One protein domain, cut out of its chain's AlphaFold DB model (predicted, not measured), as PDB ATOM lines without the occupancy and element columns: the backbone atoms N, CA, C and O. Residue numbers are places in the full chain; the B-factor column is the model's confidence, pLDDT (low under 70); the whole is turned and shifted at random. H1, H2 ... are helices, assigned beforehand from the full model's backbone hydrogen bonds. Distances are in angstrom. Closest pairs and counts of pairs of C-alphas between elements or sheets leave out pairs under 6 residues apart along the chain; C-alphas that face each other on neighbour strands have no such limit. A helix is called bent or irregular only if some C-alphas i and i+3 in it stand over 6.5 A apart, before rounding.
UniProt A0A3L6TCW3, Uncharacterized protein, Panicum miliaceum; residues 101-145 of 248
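What this domain is: This is residues 101 to 145 of the 248 residues of an uncharacterized protein of Panicum miliaceum (UniProt A0A3L6TCW3). One long helix, H2, forms the length of the model, and a much shorter helix, H1, is set off from one end of it, so that the two make an open L with the link between them, residues 114 to 120, at its corner. The helices are not packed on each other, and most of H2, residues 125 to 144, sticks out free. The printed part has 45 residues with two named helices, H1 then H2 along the chain, and no named strand; the class is all helix. The whole is extended, with a radius of gyration of the C-alphas of 14.7 A, and its C-alphas span 41 by 20 by 16 A, a rod in outline.

How they stand to each other: H2, residues 121 to 144, and H1, residues 105 to 113, are apart: no C-alpha of the one is within 8 A of the other. A short link of 7 residues joins them. Residues 125 to 145, of which 125 to 144 belong to H2, stand free. Residues 101 to 107, of which 105 to 107 belong to H1, also stand free. In H1 and H2 every O i to N i+4 pair is within hydrogen-bond range.

Where its parts are: H2 has 24 residues and measures 34.0 A from C-alpha 121 at (137.757, 109.615, 82.184) to C-alpha 144 at (115.557, 98.336, 58.979). H1 has 9 residues, begins at C-alpha 105 at (133.019, 125.602, 83.458), and measures 12.6 A from first to last C-alpha. Neither helix is bent.

The domain as a whole: The two C-alphas farthest apart are those of Pro 105 and Asn 145, 41.6 A. The printed part has no cut. The mean pLDDT of the printed part is 78.2, with residues 101 to 108 and 116 to 119 under 70.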
ATOM      1  N   LEU A 101     134.261 121.103  74.589       54.69
ATOM      2  CA  LEU A 101     133.652 120.565  75.816       54.69
ATOM      3  C   LEU A 101     134.480 120.847  77.084       54.69
ATOM      4  O   LEU A 101     133.939 120.920  78.186       54.69
ATOM      5  N   ARG A 102     135.803 121.021  76.949       57.06
ATOM      6  CA  ARG A 102     136.708 121.301  78.076       57.06
ATOM      7  C   ARG A 102     136.627 122.739  78.583       57.06
ATOM      8  O   ARG A 102     137.058 122.967  79.718       57.06
ATOM      9  N   ASN A 103     136.085 123.654  77.780       60.12
ATOM     10  CA  ASN A 103     135.981 125.080  78.084       60.12
ATOM     11  C   ASN A 103     134.642 125.474  78.723       60.12
ATOM     12  O   ASN A 103     134.487 126.632  79.092       60.12
ATOM     13  N   LEU A 104     133.701 124.538  78.923       59.62
ATOM     14  CA  LEU A 104     132.486 124.803  79.697       59.62
ATOM     15  C   LEU A 104     132.749 124.625  81.210       59.62
ATOM     16  O   LEU A 104     132.849 123.490  81.694       59.62
ATOM     17  N   PRO A 105     132.817 125.707  82.010       66.25
ATOM     18  CA  PRO A 105     133.019 125.602  83.458       66.25
ATOM     19  C   PRO A 105     131.834 124.927  84.172       66.25
ATOM     20  O   PRO A 105     132.021 124.288  85.209       66.25
ATOM     21  N   GLN A 106     130.627 125.015  83.602       69.12
ATOM     22  CA  GLN A 106     129.417 124.373  84.130       69.12
ATOM     23  C   GLN A 106     129.493 122.844  84.055       69.12
ATOM     24  O   GLN A 106     129.194 122.175  85.043       69.12
ATOM     25  N   ALA A 107     129.991 122.291  82.944       66.62
ATOM     26  CA  ALA A 107     130.187 120.850  82.798       66.62
ATOM     27  C   ALA A 107     131.177 120.316  83.845       66.62
ATOM     28  O   ALA A 107     130.927 119.286  84.465       66.62
ATOM     29  N   ARG A 108     132.258 121.059  84.134       67.75
ATOM     30  CA  ARG A 108     133.228 120.687  85.180       67.75
ATOM     31  C   ARG A 108     132.635 120.720  86.594       67.75
ATOM     32  O   ARG A 108     132.981 119.862  87.399       67.75
ATOM     33  N   ARG A 109     131.757 121.683  86.914       76.56
ATOM     34  CA  ARG A 109     131.055 121.727  88.215       76.56
ATOM     35  C   ARG A 109     130.081 120.560  88.380       76.56
ATOM     36  O   ARG A 109     130.005 120.001  89.469       76.56
ATOM     37  N   LEU A 110     129.378 120.178  87.314       75.06
ATOM     38  CA  LEU A 110     128.467 119.030  87.315       75.06
ATOM     39  C   LEU A 110     129.219 117.699  87.411       75.06
ATOM     40  O   LEU A 110     128.858 116.864  88.231       75.06
ATOM     41  N   LEU A 111     130.314 117.541  86.663       71.62
ATOM     42  CA  LEU A 111     131.189 116.367  86.748       71.62
ATOM     43  C   LEU A 111     131.777 116.193  88.155       71.62
ATOM     44  O   LEU A 111     131.773 115.086  88.681       71.62
ATOM     45  N   ARG A 112     132.197 117.288  88.807       71.88
ATOM     46  CA  ARG A 112     132.647 117.250  90.210       71.88
ATOM     47  C   ARG A 112     131.526 116.900  91.190       71.88
ATOM     48  O   ARG A 112     131.783 116.180  92.143       71.88
ATOM     49  N   ARG A 113     130.295 117.383  90.968       77.06
ATOM     50  CA  ARG A 113     129.122 117.004  91.783       77.06
ATOM     51  C   ARG A 113     128.733 115.534  91.615       77.06
ATOM     52  O   ARG A 113     128.210 114.959  92.557       77.06
ATOM     53  N   MET A 114     128.993 114.947  90.449       70.44
ATOM     54  CA  MET A 114     128.745 113.530  90.164       70.44
ATOM     55  C   MET A 114     129.903 112.603  90.575       70.44
ATOM     56  O   MET A 114     129.824 111.408  90.323       70.44
ATOM     57  N   GLY A 115     130.967 113.127  91.198       73.50
ATOM     58  CA  GLY A 115     132.093 112.316  91.674       73.50
ATOM     59  C   GLY A 115     133.045 111.823  90.580       73.50
ATOM     60  O   GLY A 115     133.857 110.952  90.850       73.50
ATOM     61  N   PHE A 116     132.983 112.375  89.361       65.12
ATOM     62  CA  PHE A 116     133.893 111.987  88.278       65.12
ATOM     63  C   PHE A 116     135.301 112.542  88.524       65.12
ATOM     64  O   PHE A 116     135.586 113.719  88.262       65.12
ATOM     65  N   GLU A 117     136.189 111.682  89.019       68.75
ATOM     66  CA  GLU A 117     137.613 111.963  89.178       68.75
ATOM     67  C   GLU A 117     138.370 111.768  87.846       68.75
ATOM     68  O   GLU A 117     137.841 111.253  86.857       68.75
ATOM     69  N   LYS A 118     139.619 112.249  87.753       66.50
ATOM     70  CA  LYS A 118     140.406 112.224  86.499       66.50
ATOM     71  C   LYS A 118     140.680 110.804  85.985       66.50
ATOM     72  O   LYS A 118     140.919 110.643  84.787       66.50
ATOM     73  N   GLU A 119     140.649 109.815  86.871       67.38
ATOM     74  CA  GLU A 119     140.910 108.402  86.584       67.38
ATOM     75  C   GLU A 119     139.742 107.742  85.825       67.38
ATOM     76  O   GLU A 119     139.971 106.973  84.888       67.38
ATOM     77  N   ASP A 120     138.501 108.177  86.071       75.88
ATOM     78  CA  ASP A 120     137.290 107.631  85.432       75.88
ATOM     79  C   ASP A 120     137.031 108.153  84.014       75.88
ATOM     80  O   ASP A 120     136.152 107.673  83.290       75.88
ATOM     81  N   ALA A 121     137.841 109.106  83.549       78.12
ATOM     82  CA  ALA A 121     137.757 109.615  82.184       78.12
ATOM     83  C   ALA A 121     138.024 108.521  81.132       78.12
ATOM     84  O   ALA A 121     137.516 108.606  80.008       78.12
ATOM     85  N   TYR A 122     138.822 107.502  81.469       80.25
ATOM     86  CA  TYR A 122     139.062 106.357  80.588       80.25
ATOM     87  C   TYR A 122     137.851 105.424  80.522       80.25
ATOM     88  O   TYR A 122     137.451 105.048  79.415       80.25
ATOM     89  N   PHE A 123     137.214 105.139  81.660       82.12
ATOM     90  CA  PHE A 123     135.980 104.354  81.720       82.12
ATOM     91  C   PHE A 123     134.838 105.042  80.979       82.12
ATOM     92  O   PHE A 123     134.155 104.401  80.187       82.12
ATOM     93  N   TRP A 124     134.692 106.361  81.114       82.62
ATOM     94  CA  TRP A 124     133.676 107.113  80.374       82.62
ATOM     95  C   TRP A 124     133.892 107.076  78.857       82.62
ATOM     96  O   TRP A 124     132.938 106.981  78.086       82.62
ATOM     97  N   LYS A 125     135.149 107.094  78.395       83.88
ATOM     98  CA  LYS A 125     135.470 106.925  76.967       83.88
ATOM     99  C   LYS A 125     135.151 105.521  76.466       83.88
ATOM    100  O   LYS A 125     134.717 105.381  75.325       83.88
ATOM    101  N   GLN A 126     135.392 104.492  77.275       87.62
ATOM    102  CA  GLN A 126     135.035 103.116  76.928       87.62
ATOM    103  C   GLN A 126     133.517 102.919  76.937       87.62
ATOM    104  O   GLN A 126     132.973 102.377  75.977       87.62
ATOM    105  N   MET A 127     132.825 103.452  77.946       89.44
ATOM    106  CA  MET A 127     131.369 103.400  78.038       89.44
ATOM    107  C   MET A 127     130.690 104.170  76.917       89.44
ATOM    108  O   MET A 127     129.772 103.644  76.298       89.44
ATOM    109  N   GLY A 128     131.197 105.355  76.577       92.62
ATOM    110  CA  GLY A 128     130.712 106.130  75.442       92.62
ATOM    111  C   GLY A 128     130.865 105.385  74.117       92.62
ATOM    112  O   GLY A 128     129.937 105.383  73.320       92.62
ATOM    113  N   LYS A 129     131.989 104.690  73.888       92.25
ATOM    114  CA  LYS A 129     132.181 103.870  72.678       92.25
ATOM    115  C   LYS A 129     131.203 102.701  72.615       92.25
ATOM    116  O   LYS A 129     130.593 102.489  71.575       92.25
ATOM    117  N   ALA A 130     131.052 101.965  73.716       93.69
ATOM    118  CA  ALA A 130     130.149 100.821  73.775       93.69
ATOM    119  C   ALA A 130     128.689 101.253  73.579       93.69
ATOM    120  O   ALA A 130     128.001 100.679  72.741       93.69
ATOM    121  N   MET A 131     128.253 102.310  74.273       94.12
ATOM    122  CA  MET A 131     126.905 102.862  74.129       94.12
ATOM    123  C   MET A 131     126.644 103.403  72.728       94.12
ATOM    124  O   MET A 131     125.576 103.172  72.176       94.12
ATOM    125  N   LEU A 132     127.606 104.099  72.120       93.00
ATOM    126  CA  LEU A 132     127.419 104.618  70.769       93.00
ATOM    127  C   LEU A 132     127.325 103.469  69.756       93.00
ATOM    128  O   LEU A 132     126.451 103.499  68.901       93.00
ATOM    129  N   CYS A 133     128.141 102.420  69.901       91.12
ATOM    130  CA  CYS A 133     128.040 101.222  69.070       91.12
ATOM    131  C   CYS A 133     126.675 100.533  69.216       91.12
ATOM    132  O   CYS A 133     126.032 100.252  68.206       91.12
ATOM    133  N   THR A 134     126.188 100.301  70.439       93.31
ATOM    134  CA  THR A 134     124.879  99.660  70.640       93.31
ATOM    135  C   THR A 134     123.737 100.525  70.122       93.31
ATOM    136  O   THR A 134     122.868  99.998  69.440       93.31
ATOM    137  N   TYR A 135     123.765 101.844  70.336       93.19
ATOM    138  CA  TYR A 135     122.770 102.760  69.772       93.19
ATOM    139  C   TYR A 135     122.830 102.844  68.249       93.19
ATOM    140  O   TYR A 135     121.787 102.973  67.621       93.19
ATOM    141  N   THR A 136     124.012 102.755  67.632       92.94
ATOM    142  CA  THR A 136     124.118 102.717  66.164       92.94
ATOM    143  C   THR A 136     123.571 101.413  65.595       92.94
ATOM    144  O   THR A 136     122.809 101.457  64.637       92.94
ATOM    145  N   LEU A 137     123.875 100.265  66.212       92.94
ATOM    146  CA  LEU A 137     123.307  98.974  65.815       92.94
ATOM    147  C   LEU A 137     121.796  98.951  66.028       92.94
ATOM    148  O   LEU A 137     121.070  98.509  65.148       92.94
ATOM    149  N   PHE A 138     121.322  99.478  67.154       87.75
ATOM    150  CA  PHE A 138     119.900  99.587  67.442       87.75
ATOM    151  C   PHE A 138     119.219 100.582  66.507       87.75
ATOM    152  O   PHE A 138     118.133 100.300  66.043       87.75
ATOM    153  N   GLY A 139     119.856 101.698  66.153       88.00
ATOM    154  CA  GLY A 139     119.332 102.674  65.197       88.00
ATOM    155  C   GLY A 139     119.246 102.121  63.776       88.00
ATOM    156  O   GLY A 139     118.252 102.353  63.100       88.00
ATOM    157  N   VAL A 140     120.237 101.341  63.337       86.62
ATOM    158  CA  VAL A 140     120.206 100.655  62.035       86.62
ATOM    159  C   VAL A 140     119.188  99.517  62.045       86.62
ATOM    160  O   VAL A 140     118.396  99.416  61.117       86.62
ATOM    161  N   ALA A 141     119.155  98.700  63.100       84.88
ATOM    162  CA  ALA A 141     118.157  97.646  63.260       84.88
ATOM    163  C   ALA A 141     116.739  98.225  63.348       84.88
ATOM    164  O   ALA A 141     115.823  97.678  62.754       84.88
ATOM    165  N   TRP A 142     116.560  99.359  64.024       81.38
ATOM    166  CA  TRP A 142     115.292 100.080  64.123       81.38
ATOM    167  C   TRP A 142     114.874 100.700  62.790       81.38
ATOM    168  O   TRP A 142     113.700 100.667  62.441       81.38
ATOM    169  N   LEU A 143     115.829 101.241  62.032       76.44
ATOM    170  CA  LEU A 143     115.590 101.785  60.696       76.44
ATOM    171  C   LEU A 143     115.244 100.691  59.675       76.44
ATOM    172  O   LEU A 143     114.493 100.946  58.738       76.44
ATOM    173  N   TRP A 144     115.801  99.490  59.849       70.25
ATOM    174  CA  TRP A 144     115.557  98.336  58.979       70.25
ATOM    175  C   TRP A 144     114.326  97.516  59.387       70.25
ATOM    176  O   TRP A 144     113.785  96.769  58.579       70.25
ATOM    177  N   ASN A 145     113.876  97.644  60.635       71.56
ATOM    178  CA  ASN A 145     112.670  96.995  61.126       71.56
ATOM    179  C   ASN A 145     111.444  97.839  60.744       71.56
ATOM    180  O   ASN A 145     111.404  99.043  61.000       71.56
TER     181      ASN A 145